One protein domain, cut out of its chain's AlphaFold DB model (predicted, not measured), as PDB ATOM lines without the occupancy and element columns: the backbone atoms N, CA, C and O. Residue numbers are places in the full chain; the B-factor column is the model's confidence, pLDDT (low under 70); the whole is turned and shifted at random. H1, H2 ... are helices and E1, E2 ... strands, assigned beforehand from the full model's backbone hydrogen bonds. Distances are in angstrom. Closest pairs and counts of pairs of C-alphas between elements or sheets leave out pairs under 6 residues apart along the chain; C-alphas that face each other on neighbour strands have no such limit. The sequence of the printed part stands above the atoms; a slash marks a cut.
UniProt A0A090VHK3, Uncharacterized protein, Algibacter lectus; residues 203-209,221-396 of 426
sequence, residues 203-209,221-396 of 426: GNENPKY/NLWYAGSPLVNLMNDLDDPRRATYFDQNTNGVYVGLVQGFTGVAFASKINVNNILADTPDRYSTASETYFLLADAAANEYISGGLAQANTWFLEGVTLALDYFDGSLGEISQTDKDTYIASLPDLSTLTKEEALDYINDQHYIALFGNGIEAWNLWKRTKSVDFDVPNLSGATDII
ATOM      1  N   GLY A 203     109.412 156.671 170.405       88.19
ATOM      2  CA  GLY A 203     108.421 157.022 169.385       88.19
ATOM      3  C   GLY A 203     109.013 157.629 168.112       88.19
ATOM      4  O   GLY A 203     108.330 157.627 167.090       88.19
ATOM      5  N   ASN A 204     110.278 158.058 168.150       91.94
ATOM      6  CA  ASN A 204     111.029 158.612 167.021       91.94
ATOM      7  C   ASN A 204     112.196 157.699 166.599       91.94
ATOM      8  O   ASN A 204     113.111 158.144 165.902       91.94
ATOM      9  N   GLU A 205     112.181 156.436 167.030       93.94
ATOM     10  CA  GLU A 205     113.186 155.436 166.671       93.94
ATOM     11  C   GLU A 205     112.927 154.822 165.289       93.94
ATOM     12  O   GLU A 205     111.788 154.710 164.822       93.94
ATOM     13  N   ASN A 206     113.995 154.332 164.661       92.19
ATOM     14  CA  ASN A 206     113.935 153.612 163.402       92.19
ATOM     15  C   ASN A 206     112.982 152.395 163.506       92.19
ATOM     16  O   ASN A 206     113.170 151.515 164.356       92.19
ATOM     17  N   PRO A 207     111.994 152.256 162.601       91.50
ATOM     18  CA  PRO A 207     111.014 151.177 162.669       91.50
ATOM     19  C   PRO A 207     111.600 149.755 162.567       91.50
ATOM     20  O   PRO A 207     111.052 148.839 163.184       91.50
ATOM     21  N   LYS A 208     112.709 149.537 161.837       89.06
ATOM     22  CA  LYS A 208     113.408 148.231 161.812       89.06
ATOM     23  C   LYS A 208     114.015 147.924 163.185       89.06
ATOM     24  O   LYS A 208     113.897 146.786 163.641       89.06
ATOM     25  N   TYR A 209     114.618 148.919 163.844       91.50
ATOM     26  CA  TYR A 209     115.174 148.768 165.192       91.50
ATOM     27  C   TYR A 209     114.074 148.399 166.190       91.50
ATOM     28  O   TYR A 209     114.167 147.367 166.855       91.50
ATOM     29  N   ASN A 221     117.786 137.711 164.260       83.25
ATOM     30  CA  ASN A 221     117.608 136.255 164.260       83.25
ATOM     31  C   ASN A 221     117.263 135.670 162.888       83.25
ATOM     32  O   ASN A 221     117.604 134.517 162.610       83.25
ATOM     33  N   LEU A 222     116.589 136.445 162.034       88.62
ATOM     34  CA  LEU A 222     116.006 135.947 160.783       88.62
ATOM     35  C   LEU A 222     116.546 136.625 159.520       88.62
ATOM     36  O   LEU A 222     116.096 136.256 158.435       88.62
ATOM     37  N   TRP A 223     117.482 137.572 159.644       92.75
ATOM     38  CA  TRP A 223     118.097 138.271 158.512       92.75
ATOM     39  C   TRP A 223     119.574 137.902 158.398       92.75
ATOM     40  O   TRP A 223     120.359 138.096 159.325       92.75
ATOM     41  N   TYR A 224     119.920 137.340 157.249       95.50
ATOM     42  CA  TYR A 224     121.243 136.847 156.905       95.50
ATOM     43  C   TYR A 224     121.773 137.628 155.711       95.50
ATOM     44  O   TYR A 224     120.998 138.226 154.961       95.50
ATOM     45  N   ALA A 225     123.086 137.619 155.534       96.50
ATOM     46  CA  ALA A 225     123.718 138.161 154.345       96.50
ATOM     47  C   ALA A 225     123.288 137.339 153.117       96.50
ATOM     48  O   ALA A 225     123.267 136.112 153.192       96.50
ATOM     49  N   GLY A 226     122.899 137.978 152.015       96.69
ATOM     50  CA  GLY A 226     122.540 137.271 150.781       96.69
ATOM     51  C   GLY A 226     123.778 136.790 150.021       96.69
ATOM     52  O   GLY A 226     124.790 137.490 149.983       96.69
ATOM     53  N   SER A 227     123.718 135.591 149.430       97.00
ATOM     54  CA  SER A 227     124.852 134.998 148.698       97.00
ATOM     55  C   SER A 227     125.424 135.878 147.584       97.00
ATOM     56  O   SER A 227     126.639 136.065 147.613       97.00
ATOM     57  N   PRO A 228     124.629 136.478 146.673       97.25
ATOM     58  CA  PRO A 228     125.199 137.286 145.592       97.25
ATOM     59  C   PRO A 228     126.041 138.461 146.087       97.25
ATOM     60  O   PRO A 228     127.165 138.645 145.632       97.25
ATOM     61  N   LEU A 229     125.545 139.214 147.078       98.12
ATOM     62  CA  LEU A 229     126.292 140.349 147.626       98.12
ATOM     63  C   LEU A 229     127.566 139.900 148.351       98.12
ATOM     64  O   LEU A 229     128.621 140.490 148.146       98.12
ATOM     65  N   VAL A 230     127.495 138.857 149.183       98.06
ATOM     66  CA  VAL A 230     128.681 138.380 149.913       98.06
ATOM     67  C   VAL A 230     129.742 137.833 148.964       98.06
ATOM     68  O   VAL A 230     130.920 138.086 149.187       98.06
ATOM     69  N   ASN A 231     129.342 137.101 147.921       97.94
ATOM     70  CA  ASN A 231     130.275 136.565 146.933       97.94
ATOM     71  C   ASN A 231     130.976 137.700 146.182       97.94
ATOM     72  O   ASN A 231     132.199 137.748 146.198       97.94
ATOM     73  N   LEU A 232     130.213 138.667 145.660       98.19
ATOM     74  CA  LEU A 232     130.764 139.846 144.990       98.19
ATOM     75  C   LEU A 232     131.765 140.595 145.882       98.19
ATOM     76  O   LEU A 232     132.886 140.891 145.480       98.19
ATOM     77  N   MET A 233     131.387 140.865 147.133       98.56
ATOM     78  CA  MET A 233     132.263 141.559 148.078       98.56
ATOM     79  C   MET A 233     133.476 140.718 148.496       98.56
ATOM     80  O   MET A 233     134.499 141.277 148.884       98.56
ATOM     81  N   ASN A 234     133.376 139.387 148.455       98.19
ATOM     82  CA  ASN A 234     134.512 138.506 148.694       98.19
ATOM     83  C   ASN A 234     135.498 138.520 147.528       98.19
ATOM     84  O   ASN A 234     136.695 138.608 147.779       98.19
ATOM     85  N   ASP A 235     134.999 138.480 146.295       97.38
ATOM     86  CA  ASP A 235     135.820 138.492 145.082       97.38
ATOM     87  C   ASP A 235     136.572 139.821 144.910       97.38
ATOM     88  O   ASP A 235     137.692 139.841 144.406       97.38
ATOM     89  N   LEU A 236     135.981 140.922 145.385       97.44
ATOM     90  CA  LEU A 236     136.587 142.258 145.384       97.44
ATOM     91  C   LEU A 236     137.443 142.557 146.621       97.44
ATOM     92  O   LEU A 236     137.971 143.656 146.746       97.44
ATOM     93  N   ASP A 237     137.530 141.627 147.568       97.62
ATOM     94  CA  ASP A 237     138.138 141.854 148.877       97.62
ATOM     95  C   ASP A 237     137.637 143.118 149.614       97.62
ATOM     96  O   ASP A 237     138.367 143.800 150.331       97.62
ATOM     97  N   ASP A 238     136.340 143.396 149.501       98.44
ATOM     98  CA  ASP A 238     135.728 144.650 149.933       98.44
ATOM     99  C   ASP A 238     135.791 144.858 151.463       98.44
ATOM    100  O   ASP A 238     135.352 143.975 152.223       98.44
ATOM    101  N   PRO A 239     136.286 146.014 151.951       98.06
ATOM    102  CA  PRO A 239     136.376 146.289 153.383       98.06
ATOM    103  C   PRO A 239     135.005 146.493 154.048       98.06
ATOM    104  O   PRO A 239     134.862 146.231 155.245       98.06
ATOM    105  N   ARG A 240     133.957 146.856 153.293       98.19
ATOM    106  CA  ARG A 240     132.586 147.031 153.816       98.19
ATOM    107  C   ARG A 240     131.973 145.725 154.317       98.19
ATOM    108  O   ARG A 240     130.973 145.771 155.030       98.19
ATOM    109  N   ARG A 241     132.561 144.552 154.024       97.81
ATOM    110  CA  ARG A 241     132.101 143.253 154.563       97.81
ATOM    111  C   ARG A 241     132.007 143.266 156.089       97.81
ATOM    112  O   ARG A 241     131.033 142.754 156.635       97.81
ATOM    113  N   ALA A 242     132.985 143.872 156.766       96.38
ATOM    114  CA  ALA A 242     133.015 143.962 158.226       96.38
ATOM    115  C   ALA A 242     131.940 144.895 158.796       96.38
ATOM    116  O   ALA A 242     131.437 144.673 159.899       96.38
ATOM    117  N   THR A 243     131.554 145.904 158.022       96.44
ATOM    118  CA  THR A 243     130.494 146.845 158.371       96.44
ATOM    119  C   THR A 243     129.113 146.252 158.112       96.44
ATOM    120  O   THR A 243     128.219 146.384 158.943       96.44
ATOM    121  N   TYR A 244     128.922 145.562 156.987       97.25
ATOM    122  CA  TYR A 244     127.617 145.046 156.557       97.25
ATOM    123  C   TYR A 244     127.222 143.749 157.259       97.25
ATOM    124  O   TYR A 244     126.030 143.507 157.489       97.25
ATOM    125  N   PHE A 245     128.199 142.907 157.608       97.38
ATOM    126  CA  PHE A 245     127.948 141.539 158.048       97.38
ATOM    127  C   PHE A 245     128.732 141.151 159.296       97.38
ATOM    128  O   PHE A 245     129.868 141.567 159.508       97.38
ATOM    129  N   ASP A 246     128.139 140.252 160.076       95.56
ATOM    130  CA  ASP A 246     128.869 139.495 161.084       95.56
ATOM    131  C   ASP A 246     129.585 138.312 160.418       95.56
ATOM    132  O   ASP A 246     129.027 137.617 159.557       95.56
ATOM    133  N   GLN A 247     130.810 138.024 160.849       95.50
ATOM    134  CA  GLN A 247     131.472 136.774 160.480       95.50
ATOM    135  C   GLN A 247     130.707 135.575 161.055       95.50
ATOM    136  O   GLN A 247     130.117 135.641 162.136       95.50
ATOM    137  N   ASN A 248     130.724 134.450 160.340       93.50
ATOM    138  CA  ASN A 248     130.170 133.205 160.862       93.50
ATOM    139  C   ASN A 248     131.075 132.587 161.951       93.50
ATOM    140  O   ASN A 248     132.124 133.121 162.311       93.50
ATOM    141  N   THR A 249     130.713 131.401 162.451       91.06
ATOM    142  CA  THR A 249     131.472 130.711 163.514       91.06
ATOM    143  C   THR A 249     132.903 130.318 163.134       91.06
ATOM    144  O   THR A 249     133.684 129.985 164.019       91.06
ATOM    145  N   ASN A 250     133.252 130.340 161.844       94.00
ATOM    146  CA  ASN A 250     134.596 130.056 161.339       94.00
ATOM    147  C   ASN A 250     135.410 131.335 161.060       94.00
ATOM    148  O   ASN A 250     136.514 131.233 160.530       94.00
ATOM    149  N   GLY A 251     134.886 132.523 161.386       95.12
ATOM    150  CA  GLY A 251     135.575 133.796 161.156       95.12
ATOM    151  C   GLY A 251     135.597 134.233 159.689       95.12
ATOM    152  O   GLY A 251     136.508 134.945 159.281       95.12
ATOM    153  N   VAL A 252     134.631 133.786 158.878       96.69
ATOM    154  CA  VAL A 252     134.533 134.133 157.449       96.69
ATOM    155  C   VAL A 252     133.153 134.687 157.101       96.69
ATOM    156  O   VAL A 252     132.175 134.432 157.809       96.69
ATOM    157  N   TYR A 253     133.068 135.428 155.995       98.06
ATOM    158  CA  TYR A 253     131.809 135.940 155.457       98.06
ATOM    159  C   TYR A 253     131.201 134.944 154.477       98.06
ATOM    160  O   TYR A 253     131.809 134.622 153.456       98.06
ATOM    161  N   VAL A 254     130.000 134.450 154.786       97.81
ATOM    162  CA  VAL A 254     129.293 133.486 153.930       97.81
ATOM    163  C   VAL A 254     127.835 133.893 153.791       97.81
ATOM    164  O   VAL A 254     127.106 133.934 154.780       97.81
ATOM    165  N   GLY A 255     127.398 134.169 152.567       96.62
ATOM    166  CA  GLY A 255     126.002 134.488 152.306       96.62
ATOM    167  C   GLY A 255     125.103 133.250 152.314       96.62
ATOM    168  O   GLY A 255     125.539 132.123 152.067       96.62
ATOM    169  N   LEU A 256     123.829 133.471 152.611       96.00
ATOM    170  CA  LEU A 256     122.764 132.485 152.558       96.00
ATOM    171  C   LEU A 256     122.056 132.565 151.201       96.00
ATOM    172  O   LEU A 256     121.531 133.614 150.824       96.00
ATOM    173  N   VAL A 257     121.984 131.426 150.509       94.81
ATOM    174  CA  VAL A 257     121.227 131.298 149.258       94.81
ATOM    175  C   VAL A 257     119.746 131.519 149.543       94.81
ATOM    176  O   VAL A 257     119.207 131.009 150.536       94.81
ATOM    177  N   GLN A 258     119.060 132.239 148.657       94.44
ATOM    178  CA  GLN A 258     117.656 132.558 148.866       94.44
ATOM    179  C   GLN A 258     116.783 131.309 149.036       94.44
ATOM    180  O   GLN A 258     116.952 130.286 148.370       94.44
ATOM    181  N   GLY A 259     115.854 131.379 149.990       92.31
ATOM    182  CA  GLY A 259     114.877 130.328 150.290       92.31
ATOM    183  C   GLY A 259     115.425 129.106 151.044       92.31
ATOM    184  O   GLY A 259     114.631 128.242 151.460       92.31
ATOM    185  N   PHE A 260     116.745 129.045 151.264       91.88
ATOM    186  CA  PHE A 260     117.423 127.958 151.965       91.88
ATOM    187  C   PHE A 260     117.074 127.924 153.463       91.88
ATOM    188  O   PHE A 260     116.737 128.936 154.078       91.88
ATOM    189  N   THR A 261     117.090 126.732 154.066       88.62
ATOM    190  CA  THR A 261     116.592 126.521 155.440       88.62
ATOM    191  C   THR A 261     117.689 126.317 156.481       88.62
ATOM    192  O   THR A 261     117.457 126.607 157.655       88.62
ATOM    193  N   GLY A 262     118.866 125.826 156.084       89.75
ATOM    194  CA  GLY A 262     120.013 125.657 156.974       89.75
ATOM    195  C   GLY A 262     120.801 126.958 157.089       89.75
ATOM    196  O   GLY A 262     121.340 127.419 156.096       89.75
ATOM    197  N   VAL A 263     120.878 127.541 158.288       91.25
ATOM    198  CA  VAL A 263     121.462 128.887 158.479       91.25
ATOM    199  C   VAL A 263     122.682 128.948 159.388       91.25
ATOM    200  O   VAL A 263     123.275 130.005 159.540       91.25
ATOM    201  N   ALA A 264     123.084 127.826 159.988       90.19
ATOM    202  CA  ALA A 264     124.145 127.808 160.995       90.19
ATOM    203  C   ALA A 264     125.519 128.274 160.470       90.19
ATOM    204  O   ALA A 264     126.348 128.714 161.255       90.19
ATOM    205  N   PHE A 265     125.756 128.167 159.159       93.12
ATOM    206  CA  PHE A 265     127.010 128.574 158.518       93.12
ATOM    207  C   PHE A 265     126.993 130.019 158.005       93.12
ATOM    208  O   PHE A 265     128.049 130.534 157.638       93.12
ATOM    209  N   ALA A 266     125.813 130.634 157.902       95.31
ATOM    210  CA  ALA A 266     125.636 131.889 157.193       95.31
ATOM    211  C   ALA A 266     125.935 133.086 158.098       95.31
ATOM    212  O   ALA A 266     125.551 133.119 159.270       95.31
ATOM    213  N   SER A 267     126.582 134.087 157.514       96.75
ATOM    214  CA  SER A 267     126.761 135.407 158.095       96.75
ATOM    215  C   SER A 267     125.422 136.107 158.280       96.75
ATOM    216  O   SER A 267     124.496 135.972 157.473       96.75
ATOM    217  N   LYS A 268     125.326 136.877 159.359       95.00
ATOM    218  CA  LYS A 268     124.167 137.721 159.646       95.00
ATOM    219  C   LYS A 268     124.399 139.133 159.138       95.00
ATOM    220  O   LYS A 268     125.540 139.542 158.951       95.00
ATOM    221  N   ILE A 269     123.310 139.869 158.940       95.00
ATOM    222  CA  ILE A 269     123.400 141.325 158.809       95.00
ATOM    223  C   ILE A 269     123.932 141.880 160.129       95.00
ATOM    224  O   ILE A 269     123.424 141.504 161.187       95.00
ATOM    225  N   ASN A 270     124.931 142.754 160.062       93.88
ATOM    226  CA  ASN A 270     125.505 143.378 161.245       93.88
ATOM    227  C   ASN A 270     124.487 144.354 161.852       93.88
ATOM    228  O   ASN A 270     123.962 145.241 161.168       93.88
ATOM    229  N   VAL A 271     124.208 144.182 163.146       90.88
ATOM    230  CA  VAL A 271     123.196 144.948 163.892       90.88
ATOM    231  C   VAL A 271     123.487 146.448 163.954       90.88
ATOM    232  O   VAL A 271     122.555 147.238 164.083       90.88
ATOM    233  N   ASN A 272     124.744 146.859 163.766       91.25
ATOM    234  CA  ASN A 272     125.137 148.269 163.731       91.25
ATOM    235  C   ASN A 272     124.513 149.041 162.557       91.25
ATOM    236  O   ASN A 272     124.456 150.264 162.595       91.25
ATOM    237  N   ASN A 273     123.983 148.345 161.547       90.38
ATOM    238  CA  ASN A 273     123.238 148.962 160.446       90.38
ATOM    239  C   ASN A 273     121.760 149.218 160.781       90.38
ATOM    240  O   ASN A 273     120.997 149.647 159.915       90.38
ATOM    241  N   ILE A 274     121.310 148.860 161.989       89.56
ATOM    242  CA  ILE A 274     119.901 148.905 162.392       89.56
ATOM    243  C   ILE A 274     119.780 149.398 163.839       89.56
ATOM    244  O   ILE A 274     119.249 148.712 164.714       89.56
ATOM    245  N   LEU A 275     120.293 150.599 164.085       92.31
ATOM    246  CA  LEU A 275     120.213 151.301 165.365       92.31
ATOM    247  C   LEU A 275     118.947 152.165 165.440       92.31
ATOM    248  O   LEU A 275     118.291 152.429 164.429       92.31
ATOM    249  N   ALA A 276     118.608 152.621 166.647       94.00
ATOM    250  CA  ALA A 276     117.446 153.476 166.892       94.00
ATOM    251  C   ALA A 276     117.483 154.778 166.073       94.00
ATOM    252  O   ALA A 276     116.458 155.223 165.577       94.00
ATOM    253  N   ASP A 277     118.666 155.350 165.886       93.81
ATOM    254  CA  ASP A 277     118.923 156.602 165.177       93.81
ATOM    255  C   ASP A 277     119.394 156.400 163.728       93.81
ATOM    256  O   ASP A 277     119.744 157.360 163.045       93.81
ATOM    257  N   THR A 278     119.399 155.166 163.211       92.00
ATOM    258  CA  THR A 278     119.776 154.926 161.812       92.00
ATOM    259  C   THR A 278     118.788 155.632 160.880       92.00
ATOM    260  O   THR A 278     117.591 155.341 160.962       92.00
ATOM    261  N   PRO A 279     119.232 156.514 159.966       92.00
ATOM    262  CA  PRO A 279     118.315 157.234 159.093       92.00
ATOM    263  C   PRO A 279     117.795 156.358 157.944       92.00
ATOM    264  O   PRO A 279     118.444 155.398 157.520       92.00
ATOM    265  N   ASP A 280     116.622 156.709 157.412       91.56
ATOM    266  CA  ASP A 280     116.095 156.151 156.159       91.56
ATOM    267  C   ASP A 280     116.478 157.066 154.995       91.56
ATOM    268  O   ASP A 280     115.996 158.192 154.895       91.56
ATOM    269  N   ARG A 281     117.385 156.595 154.139       91.56
ATOM    270  CA  ARG A 281     118.017 157.405 153.089       91.56
ATOM    271  C   ARG A 281     117.304 157.256 151.763       91.56
ATOM    272  O   ARG A 281     117.293 156.173 151.180       91.56
ATOM    273  N   TYR A 282     116.703 158.329 151.282       94.50
ATOM    274  CA  TYR A 282     115.932 158.365 150.046       94.50
ATOM    275  C   TYR A 282     116.819 158.462 148.805       94.50
ATOM    276  O   TYR A 282     116.547 157.764 147.830       94.50
ATOM    277  N   SER A 283     117.888 159.264 148.853       96.38
ATOM    278  CA  SER A 283     118.865 159.407 147.763       96.38
ATOM    279  C   SER A 283     120.241 159.763 148.320       96.38
ATOM    280  O   SER A 283     120.337 160.634 149.187       96.38
ATOM    281  N   THR A 284     121.287 159.099 147.824       97.62
ATOM    282  CA  THR A 284     122.663 159.262 148.323       97.62
ATOM    283  C   THR A 284     123.575 159.949 147.309       97.62
ATOM    284  O   THR A 284     123.293 159.998 146.105       97.62
ATOM    285  N   ALA A 285     124.698 160.481 147.792       98.31
ATOM    286  CA  ALA A 285     125.716 161.058 146.917       98.31
ATOM    287  C   ALA A 285     126.387 159.981 146.053       98.31
ATOM    288  O   ALA A 285     126.535 160.156 144.844       98.31
ATOM    289  N   SER A 286     126.705 158.827 146.646       98.50
ATOM    290  CA  SER A 286     127.270 157.685 145.923       98.50
ATOM    291  C   SER A 286     126.371 157.216 144.771       98.50
ATOM    292  O   SER A 286     126.861 157.048 143.658       98.50
ATOM    293  N   GLU A 287     125.053 157.096 144.986       98.44
ATOM    294  CA  GLU A 287     124.074 156.777 143.932       98.44
ATOM    295  C   GLU A 287     124.137 157.793 142.783       98.44
ATOM    296  O   GLU A 287     124.194 157.403 141.616       98.44
ATOM    297  N   THR A 288     124.184 159.090 143.098       98.75
ATOM    298  CA  THR A 288     124.286 160.156 142.088       98.75
ATOM    299  C   THR A 288     125.542 159.983 141.232       98.75
ATOM    300  O   THR A 288     125.457 159.989 140.003       98.75
ATOM    301  N   TYR A 289     126.699 159.765 141.859       98.88
ATOM    302  CA  TYR A 289     127.955 159.551 141.143       98.88
ATOM    303  C   TYR A 289     127.950 158.282 140.289       98.88
ATOM    304  O   TYR A 289     128.402 158.325 139.146       98.88
ATOM    305  N   PHE A 290     127.391 157.173 140.778       98.88
ATOM    306  CA  PHE A 290     127.284 155.954 139.977       98.88
ATOM    307  C   PHE A 290     126.332 156.109 138.787       98.88
ATOM    308  O   PHE A 290     126.626 155.598 137.708       98.88
ATOM    309  N   LEU A 291     125.228 156.848 138.938       98.88
ATOM    310  CA  LEU A 291     124.330 157.167 137.823       98.88
ATOM    311  C   LEU A 291     125.023 158.039 136.766       98.88
ATOM    312  O   LEU A 291     124.862 157.785 135.574       98.88
ATOM    313  N   LEU A 292     125.820 159.027 137.183       98.94
ATOM    314  CA  LEU A 292     126.619 159.847 136.267       98.94
ATOM    315  C   LEU A 292     127.715 159.019 135.578       98.94
ATOM    316  O   LEU A 292     127.900 159.135 134.365       98.94
ATOM    317  N   ALA A 293     128.409 158.152 136.320       98.94
ATOM    318  CA  ALA A 293     129.424 157.253 135.775       98.94
ATOM    319  C   ALA A 293     128.836 156.321 134.706       98.94
ATOM    320  O   ALA A 293     129.380 156.237 133.605       98.94
ATOM    321  N   ASP A 294     127.694 155.691 134.998       98.75
ATOM    322  CA  ASP A 294     126.939 154.875 134.043       98.75
ATOM    323  C   ASP A 294     126.553 155.703 132.808       98.75
ATOM    324  O   ASP A 294     126.837 155.295 131.682       98.75
ATOM    325  N   ALA A 295     126.003 156.907 133.002       98.75
ATOM    326  CA  ALA A 295     125.611 157.788 131.906       98.75
ATOM    327  C   ALA A 295     126.786 158.155 130.983       98.75
ATOM    328  O   ALA A 295     126.620 158.159 129.761       98.75
ATOM    329  N   ALA A 296     127.969 158.452 131.534       98.81
ATOM    330  CA  ALA A 296     129.168 158.734 130.740       98.81
ATOM    331  C   ALA A 296     129.712 157.485 130.039       98.81
ATOM    332  O   ALA A 296     130.065 157.562 128.863       98.81
ATOM    333  N   ALA A 297     129.756 156.335 130.719       98.69
ATOM    334  CA  ALA A 297     130.195 155.075 130.117       98.69
ATOM    335  C   ALA A 297     129.255 154.629 128.987       98.69
ATOM    336  O   ALA A 297     129.691 154.075 127.976       98.69
ATOM    337  N   ASN A 298     127.962 154.921 129.123       98.12
ATOM    338  CA  ASN A 298     126.973 154.704 128.081       98.12
ATOM    339  C   ASN A 298     126.955 155.763 126.975       98.12
ATOM    340  O   ASN A 298     126.247 155.562 125.988       98.12
ATOM    341  N   GLU A 299     127.750 156.828 127.107       97.56
ATOM    342  CA  GLU A 299     127.777 157.991 126.213       97.56
ATOM    343  C   GLU A 299     126.419 158.712 126.113       97.56
ATOM    344  O   GLU A 299     126.135 159.413 125.143       97.56
ATOM    345  N   TYR A 300     125.567 158.569 127.136       97.88
ATOM    346  CA  TYR A 300     124.345 159.364 127.265       97.88
ATOM    347  C   TYR A 300     124.663 160.825 127.578       97.88
ATOM    348  O   TYR A 300     123.912 161.714 127.180       97.88
ATOM    349  N   ILE A 301     125.782 161.047 128.270       98.44
ATOM    350  CA  ILE A 301     126.384 162.351 128.534       98.44
ATOM    351  C   ILE A 301     127.850 162.348 128.092       98.44
ATOM    352  O   ILE A 301     128.455 161.301 127.850       98.44
ATOM    353  N   SER A 302     128.418 163.539 127.946       97.81
ATOM    354  CA  SER A 302     129.792 163.728 127.480       97.81
ATOM    355  C   SER A 302     130.848 163.226 128.477       97.81
ATOM    356  O   SER A 302     130.606 163.122 129.677       97.81
ATOM    357  N   GLY A 303     132.047 162.930 127.963       97.56
ATOM    358  CA  GLY A 303     133.234 162.589 128.761       97.56
ATOM    359  C   GLY A 303     133.697 161.129 128.666       97.56
ATOM    360  O   GLY A 303     134.871 160.858 128.927       97.56
ATOM    361  N   GLY A 304     132.827 160.211 128.227       98.50
ATOM    362  CA  GLY A 304     133.170 158.801 127.994       98.50
ATOM    363  C   GLY A 304     133.765 158.107 129.226       98.50
ATOM    364  O   GLY A 304     133.547 158.523 130.364       98.50
ATOM    365  N   LEU A 305     134.575 157.066 129.009       98.75
ATOM    366  CA  LEU A 305     135.136 156.261 130.104       98.75
ATOM    367  C   LEU A 305     136.087 157.027 131.036       98.75
ATOM    368  O   LEU A 305     136.196 156.681 132.207       98.75
ATOM    369  N   ALA A 306     136.740 158.094 130.567       98.69
ATOM    370  CA  ALA A 306     137.596 158.922 131.420       98.69
ATOM    371  C   ALA A 306     136.780 159.682 132.481       98.69
ATOM    372  O   ALA A 306     137.137 159.706 133.663       98.69
ATOM    373  N   GLN A 307     135.652 160.269 132.071       98.69
ATOM    374  CA  GLN A 307     134.745 160.928 133.006       98.69
ATOM    375  C   GLN A 307     134.003 159.907 133.875       98.69
ATOM    376  O   GLN A 307     133.847 160.134 135.076       98.69
ATOM    377  N   ALA A 308     133.617 158.764 133.300       98.88
ATOM    378  CA  ALA A 308     133.017 157.670 134.053       98.88
ATOM    379  C   ALA A 308     133.941 157.181 135.177       98.88
ATOM    380  O   ALA A 308     133.482 157.045 136.303       98.88
ATOM    381  N   ASN A 309     135.242 157.011 134.905       98.88
ATOM    382  CA  ASN A 309     136.239 156.645 135.913       98.88
ATOM    383  C   ASN A 309     136.308 157.665 137.059       98.88
ATOM    384  O   ASN A 309     136.356 157.290 138.224       98.88
ATOM    385  N   THR A 310     136.270 158.958 136.728       98.81
ATOM    386  CA  THR A 310     136.297 160.026 137.737       98.81
ATOM    387  C   THR A 310     135.090 159.920 138.667       98.81
ATOM    388  O   THR A 310     135.250 159.833 139.878       98.81
ATOM    389  N   TRP A 311     133.878 159.859 138.111       98.81
ATOM    390  CA  TRP A 311     132.665 159.745 138.923       98.81
ATOM    391  C   TRP A 311     132.561 158.416 139.667       98.81
ATOM    392  O   TRP A 311     132.101 158.390 140.800       98.81
ATOM    393  N   PHE A 312     133.022 157.327 139.062       98.94
ATOM    394  CA  PHE A 312     133.077 156.020 139.698       98.94
ATOM    395  C   PHE A 312     133.910 156.046 140.984       98.94
ATOM    396  O   PHE A 312     133.421 155.617 142.028       98.94
ATOM    397  N   LEU A 313     135.131 156.589 140.934       98.88
ATOM    398  CA  LEU A 313     136.011 156.658 142.102       98.88
ATOM    399  C   LEU A 313     135.441 157.564 143.205       98.88
ATOM    400  O   LEU A 313     135.526 157.208 144.380       98.88
ATOM    401  N   GLU A 314     134.800 158.680 142.847       98.81
ATOM    402  CA  GLU A 314     134.087 159.534 143.812       98.81
ATOM    403  C   GLU A 314     132.912 158.790 144.467       98.81
ATOM    404  O   GLU A 314     132.756 158.805 145.688       98.81
ATOM    405  N   GLY A 315     132.118 158.061 143.674       98.81
ATOM    406  CA  GLY A 315     131.007 157.250 144.175       98.81
ATOM    407  C   GLY A 315     131.461 156.151 145.140       98.81
ATOM    408  O   GLY A 315     130.834 155.955 146.185       98.81
ATOM    409  N   VAL A 316     132.571 155.469 144.832       98.81
ATOM    410  CA  VAL A 316     133.190 154.474 145.724       98.81
ATOM    411  C   VAL A 316     133.680 155.128 147.012       98.81
ATOM    412  O   VAL A 316     133.389 154.617 148.091       98.81
ATOM    413  N   THR A 317     134.379 156.260 146.909       98.75
ATOM    414  CA  THR A 317     134.918 156.993 148.065       98.75
ATOM    415  C   THR A 317     133.795 157.384 149.024       98.75
ATOM    416  O   THR A 317     133.805 156.983 150.185       98.75
ATOM    417  N   LEU A 318     132.742 158.029 148.519       98.44
ATOM    418  CA  LEU A 318     131.587 158.429 149.326       98.44
ATOM    419  C   LEU A 318     130.843 157.239 149.942       98.44
ATOM    420  O   LEU A 318     130.333 157.342 151.060       98.44
ATOM    421  N   ALA A 319     130.784 156.102 149.240       98.06
ATOM    422  CA  ALA A 319     130.189 154.878 149.770       98.06
ATOM    423  C   ALA A 319     131.030 154.240 150.893       98.06
ATOM    424  O   ALA A 319     130.463 153.596 151.773       98.06
ATOM    425  N   LEU A 320     132.357 154.396 150.872       98.19
ATOM    426  CA  LEU A 320     133.251 153.948 151.946       98.19
ATOM    427  C   LEU A 320     133.208 154.888 153.156       98.19
ATOM    428  O   LEU A 320     133.216 154.415 154.291       98.19
ATOM    429  N   ASP A 321     133.118 156.195 152.912       97.06
ATOM    430  CA  ASP A 321     133.069 157.244 153.941       97.06
ATOM    431  C   ASP A 321     131.722 157.316 154.671       97.06
ATOM    432  O   ASP A 321     131.570 158.000 155.679       97.06
ATOM    433  N   TYR A 322     130.720 156.591 154.182       91.56
ATOM    434  CA  TYR A 322     129.366 156.595 154.725       91.56
ATOM    435  C   TYR A 322     129.291 156.303 156.233       91.56
ATOM    436  O   TYR A 322     128.389 156.800 156.912       91.56
ATOM    437  N   PHE A 323     130.201 155.474 156.751       89.75
ATOM    438  CA  PHE A 323     130.216 155.055 158.156       89.75
ATOM    439  C   PHE A 323     131.212 155.835 159.018       89.75
ATOM    440  O   PHE A 323     131.420 155.461 160.175       89.75
ATOM    441  N   ASP A 324     131.810 156.904 158.503       94.50
ATOM    442  CA  ASP A 324     132.827 157.661 159.230       94.50
ATOM    443  C   ASP A 324     132.277 158.287 160.506       94.50
ATOM    444  O   ASP A 324     131.206 158.898 160.526       94.50
ATOM    445  N   GLY A 325     133.003 158.096 161.610       90.94
ATOM    446  CA  GLY A 325     132.565 158.536 162.931       90.94
ATOM    447  C   GLY A 325     131.379 157.748 163.496       90.94
ATOM    448  O   GLY A 325     130.798 158.168 164.497       90.94
ATOM    449  N   SER A 326     131.014 156.614 162.888       90.44
ATOM    450  CA  SER A 326     129.904 155.760 163.319       90.44
ATOM    451  C   SER A 326     130.344 154.315 163.587       90.44
ATOM    452  O   SER A 326     131.490 153.918 163.364       90.44
ATOM    453  N   LEU A 327     129.434 153.494 164.119       91.00
ATOM    454  CA  LEU A 327     129.724 152.078 164.335       91.00
ATOM    455  C   LEU A 327     129.924 151.360 162.997       91.00
ATOM    456  O   LEU A 327     129.040 151.359 162.147       91.00
ATOM    457  N   GLY A 328     131.062 150.679 162.861       89.44
ATOM    458  CA  GLY A 328     131.441 150.022 161.611       89.44
ATOM    459  C   GLY A 328     132.223 150.917 160.648       89.44
ATOM    460  O   GLY A 328     132.323 150.567 159.475       89.44
ATOM    461  N   GLU A 329     132.783 152.033 161.133       95.31
ATOM    462  CA  GLU A 329     133.775 152.836 160.411       95.31
ATOM    463  C   GLU A 329     134.898 151.966 159.821       95.31
ATOM    464  O   GLU A 329     135.430 151.061 160.475       95.31
ATOM    465  N   ILE A 330     135.257 152.262 158.573       97.19
ATOM    466  CA  ILE A 330     136.335 151.602 157.836       97.19
ATOM    467  C   ILE A 330     137.591 152.455 157.991       97.19
ATOM    468  O   ILE A 330     137.540 153.672 157.829       97.19
ATOM    469  N   SER A 331     138.734 151.839 158.294       97.50
ATOM    470  CA  SER A 331     139.968 152.606 158.467       97.50
ATOM    471  C   SER A 331     140.380 153.286 157.157       97.50
ATOM    472  O   SER A 331     140.259 152.693 156.085       97.50
ATOM    473  N   GLN A 332     140.935 154.501 157.233       97.50
ATOM    474  CA  GLN A 332     141.409 155.206 156.034       97.50
ATOM    475  C   GLN A 332     142.396 154.359 155.215       97.50
ATOM    476  O   GLN A 332     142.343 154.351 153.993       97.50
ATOM    477  N   THR A 333     143.256 153.584 155.883       98.38
ATOM    478  CA  THR A 333     144.201 152.681 155.214       98.38
ATOM    479  C   THR A 333     143.499 151.595 154.398       98.38
ATOM    480  O   THR A 333     143.934 151.310 153.282       98.38
ATOM    481  N   ASP A 334     142.421 151.004 154.916       98.31
ATOM    482  CA  ASP A 334     141.666 149.978 154.189       98.31
ATOM    483  C   ASP A 334     140.898 150.588 153.011       98.31
ATOM    484  O   ASP A 334     140.861 149.990 151.935       98.31
ATOM    485  N   LYS A 335     140.352 151.803 153.175       98.50
ATOM    486  CA  LYS A 335     139.712 152.547 152.080       98.50
ATOM    487  C   LYS A 335     140.693 152.848 150.951       98.50
ATOM    488  O   LYS A 335     140.422 152.501 149.806       98.50
ATOM    489  N   ASP A 336     141.846 153.433 151.280       98.19
ATOM    490  CA  ASP A 336     142.887 153.783 150.308       98.19
ATOM    491  C   ASP A 336     143.388 152.533 149.569       98.19
ATOM    492  O   ASP A 336     143.573 152.551 148.352       98.19
ATOM    493  N   THR A 337     143.569 151.428 150.300       98.62
ATOM    494  CA  THR A 337     143.986 150.138 149.731       98.62
ATOM    495  C   THR A 337     142.939 149.598 148.764       98.62
ATOM    496  O   THR A 337     143.287 149.157 147.669       98.62
ATOM    497  N   TYR A 338     141.662 149.651 149.144       98.69
ATOM    498  CA  TYR A 338     140.569 149.182 148.303       98.69
ATOM    499  C   TYR A 338     140.421 150.030 147.037       98.69
ATOM    500  O   TYR A 338     140.408 149.482 145.939       98.69
ATOM    501  N   ILE A 339     140.403 151.360 147.157       98.50
ATOM    502  CA  ILE A 339     140.323 152.270 146.003       98.50
ATOM    503  C   ILE A 339     141.498 152.036 145.043       98.50
ATOM    504  O   ILE A 339     141.294 151.944 143.836       98.50
ATOM    505  N   ALA A 340     142.717 151.865 145.564       98.19
ATOM    506  CA  ALA A 340     143.899 151.576 144.752       98.19
ATOM    507  C   ALA A 340     143.874 150.186 144.087       98.19
ATOM    508  O   ALA A 340     144.646 149.945 143.158       98.19
ATOM    509  N   SER A 341     143.025 149.268 144.562       98.25
ATOM    510  CA  SER A 341     142.853 147.940 143.963       98.25
ATOM    511  C   SER A 341     141.906 147.936 142.757       98.25
ATOM    512  O   SER A 341     141.961 147.008 141.949       98.25
ATOM    513  N   LEU A 342     141.057 148.962 142.617       98.25
ATOM    514  CA  LEU A 342     140.096 149.070 141.521       98.25
ATOM    515  C   LEU A 342     140.794 149.450 140.203       98.25
ATOM    516  O   LEU A 342     141.768 150.209 140.210       98.25
ATOM    517  N   PRO A 343     140.316 148.945 139.050       97.81
ATOM    518  CA  PRO A 343     140.917 149.266 137.762       97.81
ATOM    519  C   PRO A 343     140.611 150.704 137.332       97.81
ATOM    520  O   PRO A 343     139.564 151.263 137.652       97.81
ATOM    521  N   ASP A 344     141.497 151.271 136.513       98.31
ATOM    522  CA  ASP A 344     141.203 152.497 135.772       98.31
ATOM    523  C   ASP A 344     140.223 152.181 134.635       98.31
ATOM    524  O   ASP A 344     140.603 151.589 133.615       98.31
ATOM    525  N   LEU A 345     138.963 152.602 134.797       98.56
ATOM    526  CA  LEU A 345     137.894 152.314 133.839       98.56
ATOM    527  C   LEU A 345     138.168 152.905 132.449       98.56
ATOM    528  O   LEU A 345     137.637 152.402 131.463       98.56
ATOM    529  N   SER A 346     139.020 153.933 132.336       98.25
ATOM    530  CA  SER A 346     139.380 154.529 131.042       98.25
ATOM    531  C   SER A 346     140.201 153.596 130.144       98.25
ATOM    532  O   SER A 346     140.329 153.847 128.944       98.25
ATOM    533  N   THR A 347     140.737 152.515 130.717       98.19
ATOM    534  CA  THR A 347     141.549 151.505 130.023       98.19
ATOM    535  C   THR A 347     140.780 150.230 129.667       98.19
ATOM    536  O   THR A 347     141.319 149.379 128.958       98.19
ATOM    537  N   LEU A 348     139.537 150.102 130.143       98.31
ATOM    538  CA  LEU A 348     138.688 148.928 129.953       98.31
ATOM    539  C   LEU A 348     137.807 149.048 128.706       98.31
ATOM    540  O   LEU A 348     137.689 150.110 128.088       98.31
ATOM    541  N   THR A 349     137.148 147.948 128.341       98.50
ATOM    542  CA  THR A 349     135.981 148.021 127.455       98.50
ATOM    543  C   THR A 349     134.810 148.706 128.161       98.50
ATOM    544  O   THR A 349     134.753 148.788 129.390       98.50
ATOM    545  N   LYS A 350     133.841 149.194 127.379       98.06
ATOM    546  CA  LYS A 350     132.620 149.798 127.923       98.06
ATOM    547  C   LYS A 350     131.864 148.812 128.816       98.06
ATOM    548  O   LYS A 350     131.375 149.202 129.869       98.06
ATOM    549  N   GLU A 351     131.755 147.560 128.385       97.62
ATOM    550  CA  GLU A 351     131.045 146.504 129.100       97.62
ATOM    551  C   GLU A 351     131.702 146.219 130.455       97.62
ATOM    552  O   GLU A 351     131.027 146.308 131.475       97.62
ATOM    553  N   GLU A 352     133.022 146.010 130.486       98.19
ATOM    554  CA  GLU A 352     133.766 145.803 131.738       98.19
ATOM    555  C   GLU A 352     133.649 147.013 132.678       98.19
ATOM    556  O   GLU A 352     133.465 146.852 133.883       98.19
ATOM    557  N   ALA A 353     133.724 148.239 132.146       98.62
ATOM    558  CA  ALA A 353     133.559 149.444 132.955       98.62
ATOM    559  C   ALA A 353     132.157 149.540 133.577       98.62
ATOM    560  O   ALA A 353     132.023 149.906 134.745       98.62
ATOM    561  N   LEU A 354     131.114 149.198 132.813       98.44
ATOM    562  CA  LEU A 354     129.738 149.169 133.308       98.44
ATOM    563  C   LEU A 354     129.525 148.086 134.369       98.44
ATOM    564  O   LEU A 354     128.748 148.329 135.293       98.44
ATOM    565  N   ASP A 355     130.199 146.941 134.272       97.75
ATOM    566  CA  ASP A 355     130.136 145.899 135.302       97.75
ATOM    567  C   ASP A 355     130.683 146.442 136.635       97.75
ATOM    568  O   ASP A 355     129.951 146.473 137.623       97.75
ATOM    569  N   TYR A 356     131.887 147.033 136.646       98.50
ATOM    570  CA  TYR A 356     132.448 147.650 137.861       98.50
ATOM    571  C   TYR A 356     131.565 148.765 138.434       98.50
ATOM    572  O   TYR A 356     131.335 148.806 139.645       98.50
ATOM    573  N   ILE A 357     131.059 149.670 137.586       98.88
ATOM    574  CA  ILE A 357     130.186 150.770 138.025       98.88
ATOM    575  C   ILE A 357     128.936 150.218 138.707       98.88
ATOM    576  O   ILE A 357     128.579 150.661 139.801       98.88
ATOM    577  N   ASN A 358     128.268 149.253 138.078       98.56
ATOM    578  CA  ASN A 358     126.998 148.747 138.578       98.56
ATOM    579  C   ASN A 358     127.165 147.797 139.770       98.56
ATOM    580  O   ASN A 358     126.300 147.790 140.646       98.56
ATOM    581  N   ASP A 359     128.277 147.071 139.866       98.56
ATOM    582  CA  ASP A 359     128.622 146.266 141.040       98.56
ATOM    583  C   ASP A 359     128.870 147.143 142.264       98.56
ATOM    584  O   ASP A 359     128.277 146.923 143.323       98.56
ATOM    585  N   GLN A 360     129.672 148.201 142.118       98.75
ATOM    586  CA  GLN A 360     129.903 149.156 143.204       98.75
ATOM    587  C   GLN A 360     128.628 149.893 143.602       98.75
ATOM    588  O   GLN A 360     128.372 150.081 144.794       98.75
ATOM    589  N   HIS A 361     127.793 150.248 142.626       98.75
ATOM    590  CA  HIS A 361     126.491 150.840 142.890       98.75
ATOM    591  C   HIS A 361     125.588 149.870 143.666       98.75
ATOM    592  O   HIS A 361     124.994 150.246 144.676       98.75
ATOM    593  N   TYR A 362     125.538 148.597 143.273       98.62
ATOM    594  CA  TYR A 362     124.778 147.576 143.989       98.62
ATOM    595  C   TYR A 362     125.281 147.368 145.427       98.62
ATOM    596  O   TYR A 362     124.460 147.246 146.338       98.62
ATOM    597  N   ILE A 363     126.596 147.393 145.668       98.50
ATOM    598  CA  ILE A 363     127.172 147.314 147.023       98.50
ATOM    599  C   ILE A 363     126.819 148.562 147.851       98.50
ATOM    600  O   ILE A 363     126.497 148.453 149.038       98.50
ATOM    601  N   ALA A 364     126.850 149.752 147.245       97.81
ATOM    602  CA  ALA A 364     126.548 151.014 147.919       97.81
ATOM    603  C   ALA A 364     125.070 151.148 148.326       97.81
ATOM    604  O   ALA A 364     124.761 151.804 149.316       97.81
ATOM    605  N   LEU A 365     124.151 150.482 147.619       96.81
ATOM    606  CA  LEU A 365     122.716 150.485 147.936       96.81
ATOM    607  C   LEU A 365     122.331 149.531 149.082       96.81
ATOM    608  O   LEU A 365     121.146 149.241 149.274       96.81
ATOM    609  N   PHE A 366     123.299 148.995 149.832       95.25
ATOM    610  CA  PHE A 366     123.043 148.072 150.936       95.25
ATOM    611  C   PHE A 366     122.026 148.624 151.945       95.25
ATOM    612  O   PHE A 366     122.145 149.733 152.460       95.25
ATOM    613  N   GLY A 367     120.997 147.825 152.239       88.56
ATOM    614  CA  GLY A 367     119.922 148.194 153.167       88.56
ATOM    615  C   GLY A 367     118.800 149.028 152.536       88.56
ATOM    616  O   GLY A 367     117.743 149.187 153.168       88.56
ATOM    617  N   ASN A 368     118.989 149.478 151.290       92.12
ATOM    618  CA  ASN A 368     118.003 150.159 150.463       92.12
ATOM    619  C   ASN A 368     117.518 149.255 149.313       92.12
ATOM    620  O   ASN A 368     117.704 149.520 148.125       92.12
ATOM    621  N   GLY A 369     116.877 148.148 149.693       92.62
ATOM    622  CA  GLY A 369     116.515 147.066 148.780       92.62
ATOM    623  C   GLY A 369     115.595 147.433 147.613       92.62
ATOM    624  O   GLY A 369     115.649 146.749 146.596       92.62
ATOM    625  N   ILE A 370     114.772 148.487 147.709       93.25
ATOM    626  CA  ILE A 370     113.978 148.943 146.556       93.25
ATOM    627  C   ILE A 370     114.936 149.421 145.468       93.25
ATOM    628  O   ILE A 370     114.826 148.982 144.328       93.25
ATOM    629  N   GLU A 371     115.910 150.253 145.820       95.44
ATOM    630  CA  GLU A 371     116.848 150.801 144.844       95.44
ATOM    631  C   GLU A 371     117.780 149.724 144.306       95.44
ATOM    632  O   GLU A 371     117.927 149.610 143.094       95.44
ATOM    633  N   ALA A 372     118.326 148.865 145.172       96.88
ATOM    634  CA  ALA A 372     119.202 147.773 144.742       96.88
ATOM    635  C   ALA A 372     118.489 146.800 143.785       96.88
ATOM    636  O   ALA A 372     119.048 146.386 142.769       96.88
ATOM    637  N   TRP A 373     117.223 146.468 144.064       97.06
ATOM    638  CA  TRP A 373     116.424 145.601 143.200       97.06
ATOM    639  C   TRP A 373     116.125 146.254 141.847       97.06
ATOM    640  O   TRP A 373     116.186 145.598 140.806       97.06
ATOM    641  N   ASN A 374     115.819 147.550 141.839       97.00
ATOM    642  CA  ASN A 374     115.536 148.287 140.612       97.00
ATOM    643  C   ASN A 374     116.789 148.566 139.776       97.00
ATOM    644  O   ASN A 374     116.731 148.443 138.552       97.00
ATOM    645  N   LEU A 375     117.930 148.828 140.418       97.56
ATOM    646  CA  LEU A 375     119.234 148.879 139.767       97.56
ATOM    647  C   LEU A 375     119.536 147.554 139.066       97.56
ATOM    648  O   LEU A 375     119.877 147.563 137.884       97.56
ATOM    649  N   TRP A 376     119.361 146.424 139.758       97.56
ATOM    650  CA  TRP A 376     119.558 145.105 139.159       97.56
ATOM    651  C   TRP A 376     118.631 144.890 137.957       97.56
ATOM    652  O   TRP A 376     119.075 144.452 136.901       97.56
ATOM    653  N   LYS A 377     117.351 145.266 138.058       97.44
ATOM    654  CA  LYS A 377     116.412 145.194 136.926       97.44
ATOM    655  C   LYS A 377     116.876 146.021 135.721       97.44
ATOM    656  O   LYS A 377     116.769 145.546 134.590       97.44
ATOM    657  N   ARG A 378     117.423 147.217 135.961       97.06
ATOM    658  CA  ARG A 378     117.948 148.124 134.928       97.06
ATOM    659  C   ARG A 378     119.258 147.626 134.306       97.06
ATOM    660  O   ARG A 378     119.474 147.847 133.125       97.06
ATOM    661  N   THR A 379     120.136 146.973 135.060       96.56
ATOM    662  CA  THR A 379     121.534 146.748 134.625       96.56
ATOM    663  C   THR A 379     121.893 145.281 134.420       96.56
ATOM    664  O   THR A 379     122.694 144.973 133.537       96.56
ATOM    665  N   LYS A 380     121.263 144.386 135.193       94.44
ATOM    666  CA  LYS A 380     121.588 142.959 135.328       94.44
ATOM    667  C   LYS A 380     123.039 142.712 135.780       94.44
ATOM    668  O   LYS A 380     123.615 141.714 135.378       94.44
ATOM    669  N   SER A 381     123.619 143.619 136.580       86.50
ATOM    670  CA  SER A 381     125.052 143.596 136.930       86.50
ATOM    671  C   SER A 381     125.484 142.427 137.812       86.50
ATOM    672  O   SER A 381     126.585 141.924 137.661       86.50
ATOM    673  N   VAL A 382     124.600 141.955 138.694       93.56
ATOM    674  CA  VAL A 382     124.888 140.839 139.603       93.56
ATOM    675  C   VAL A 382     124.034 139.631 139.251       93.56
ATOM    676  O   VAL A 382     122.812 139.740 139.093       93.56
ATOM    677  N   ASP A 383     124.664 138.463 139.202       92.44
ATOM    678  CA  ASP A 383     123.969 137.195 139.023       92.44
ATOM    679  C   ASP A 383     123.173 136.845 140.284       92.44
ATOM    680  O   ASP A 383     123.708 136.552 141.354       92.44
ATOM    681  N   PHE A 384     121.852 136.917 140.155       95.25
ATOM    682  CA  PHE A 384     120.914 136.587 141.218       95.25
ATOM    683  C   PHE A 384     120.499 135.121 141.127       95.25
ATOM    684  O   PHE A 384     120.191 134.607 140.052       95.25
ATOM    685  N   ASP A 385     120.403 134.462 142.279       91.31
ATOM    686  CA  ASP A 385     120.016 133.058 142.361       91.31
ATOM    687  C   ASP A 385     118.491 132.904 142.352       91.31
ATOM    688  O   ASP A 385     117.785 133.527 143.151       91.31
ATOM    689  N   VAL A 386     117.939 132.023 141.513       94.25
ATOM    690  CA  VAL A 386     116.519 131.655 141.649       94.25
ATOM    691  C   VAL A 386     116.327 130.965 143.006       94.25
ATOM    692  O   VAL A 386     117.019 129.984 143.290       94.25
ATOM    693  N   PRO A 387     115.415 131.440 143.878       93.94
ATOM    694  CA  PRO A 387     115.386 130.943 145.239       93.94
ATOM    695  C   PRO A 387     114.990 129.478 145.371       93.94
ATOM    696  O   PRO A 387     114.059 128.983 144.733       93.94
ATOM    697  N   ASN A 388     115.623 128.809 146.329       91.12
ATOM    698  CA  ASN A 388     115.281 127.448 146.700       91.12
ATOM    699  C   ASN A 388     113.844 127.351 147.212       91.12
ATOM    700  O   ASN A 388     113.424 128.108 148.091       91.12
ATOM    701  N   LEU A 389     113.124 126.326 146.744       90.75
ATOM    702  CA  LEU A 389     111.739 126.054 147.146       90.75
ATOM    703  C   LEU A 389     110.799 127.248 146.876       90.75
ATOM    704  O   LEU A 389     109.803 127.418 147.585       90.75
ATOM    705  N   SER A 390     111.140 128.076 145.884       90.88
ATOM    706  CA  SER A 390     110.243 129.058 145.282       90.88
ATOM    707  C   SER A 390     109.249 128.374 144.342       90.88
ATOM    708  O   SER A 390     109.539 127.316 143.785       90.88
ATOM    709  N   GLY A 391     108.074 128.983 144.169       89.88
ATOM    710  CA  GLY A 391     107.162 128.645 143.070       89.88
ATOM    711  C   GLY A 391     107.511 129.360 141.760       89.88
ATOM    712  O   GLY A 391     106.960 129.006 140.724       89.88
ATOM    713  N   ALA A 392     108.400 130.356 141.820       92.12
ATOM    714  CA  ALA A 392     108.907 131.085 140.665       92.12
ATOM    715  C   ALA A 392     109.989 130.278 139.932       92.12
ATOM    716  O   ALA A 392     110.736 129.510 140.544       92.12
ATOM    717  N   THR A 393     110.068 130.488 138.627       93.69
ATOM    718  CA  THR A 393     111.071 129.939 137.709       93.69
ATOM    719  C   THR A 393     112.173 130.940 137.353       93.69
ATOM    720  O   THR A 393     113.238 130.519 136.910       93.69
ATOM    721  N   ASP A 394     111.951 132.231 137.605       94.88
ATOM    722  CA  ASP A 394     112.901 133.331 137.424       94.88
ATOM    723  C   ASP A 394     112.918 134.240 138.678       94.88
ATOM    724  O   ASP A 394     112.163 134.073 139.644       94.88
ATOM    725  N   ILE A 395     113.832 135.206 138.700       95.50
ATOM    726  CA  ILE A 395     113.916 136.267 139.695       95.50
ATOM    727  C   ILE A 395     112.655 137.140 139.648       95.50
ATOM    728  O   ILE A 395     112.160 137.525 138.590       95.50
ATOM    729  N   ILE A 396     112.142 137.510 140.814       95.50
ATOM    730  CA  ILE A 396     111.025 138.446 140.908       95.50
ATOM    731  C   ILE A 396     111.379 139.796 140.258       95.50
ATOM    732  O   ILE A 396     112.426 140.384 140.534       95.50
TER     733      ILE A 396
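Overview. This is residues 203 to 209 and 221 to 396 of the 426 residues of an uncharacterized protein of Algibacter lectus (UniProt A0A090VHK3). Three long helices, H3, H4 and H6, form a bundle with nearly aligned axes, their centres making a triangle; H5 packs on H4 on one side and H7 packs on H6 on the other. Towards one end of this bundle, loops gather with the short H1, H2, E1 and E2, the long stretch 245 to 279 among them. The printed part has 183 residues, with seven named helices and two named strands in the order E1 H1 H2 E2 H3 H4 H5 H6 H7; the strands pair with no named strand. It is mostly helix, although under half of the residues are in named elements. The whole is compact, with a radius of gyration of the C-alphas of 16.9 A and spans of 47 by 43 by 36 A.

Arrangement. The longest helix is H4, residues 304 to 321. It forms a helical hairpin with H3, residues 285 to 297: they touch, closest at the C-alphas of Ala 293 and Ala 308, 4.0 A, and run opposite ways at a shallow tilt of 17 degrees. H6, residues 350 to 364, touches H4, closest at the C-alphas of Ala 319 and Ala 364, 5.6 A, and runs the same way at a shallow tilt of 17 degrees. H6 also touches H3, closest at the C-alphas of Phe 290 and His 361, 5.9 A. With residues 313 to 320 alone, H4 touches H5, residues 332 to 341, in a second helical hairpin; the closest C-alphas, of Leu 320 and Lys 335, are 6.6 A apart. With residues 358 to 362 alone, H6 touches H7, residues 369 to 379, in a third; they run opposite ways at a shallow tilt of 6 degrees, and the closest C-alphas, of Tyr 362 and Ala 372, are 5.6 A apart. H1, residues 227 to 235, only just touches H6, with 3 pairs of C-alphas within 8 A, the closest those of Leu 229 and Ile 363, 7.0 A, at a steep tilt of 66 degrees. H1 also only just touches H2, residues 241 to 244, with 3 such pairs, the closest those of Met 233 and Arg 241, 6.7 A. E1, residues 223 to 225, and H1 meet only through their link, as do E2, residues 280 to 283, and H3. In H1, H3, H4, H5, H6 and H7 every O i to N i+4 pair is within hydrogen-bond range; H2 is too short for such a pair.

Along the chain. E1 begins at C-alpha 223, (118.097, 138.271, 158.512). H4 is 26.0 A long, from C-alpha 304 at (133.170, 158.801, 127.994) to C-alpha 321. H6 is 20.9 A long, H3 18.4 A, H7 15.0 A, H5 14.2 A and H1 12.1 A. H7 ends at C-alpha 379, (121.534, 146.748, 134.625).

Size, cuts and confidence. The C-alphas of Gly 203 and Thr 347 are the two farthest apart, 51.7 A. Residues 210 to 220 are not printed, and C-alphas 209 and 221 are 12.8 A apart across the cut. The link from H2 to E2, 35 residues, is long. Residues 380 to 396 hold no named element. No printed residue has a pLDDT under 70.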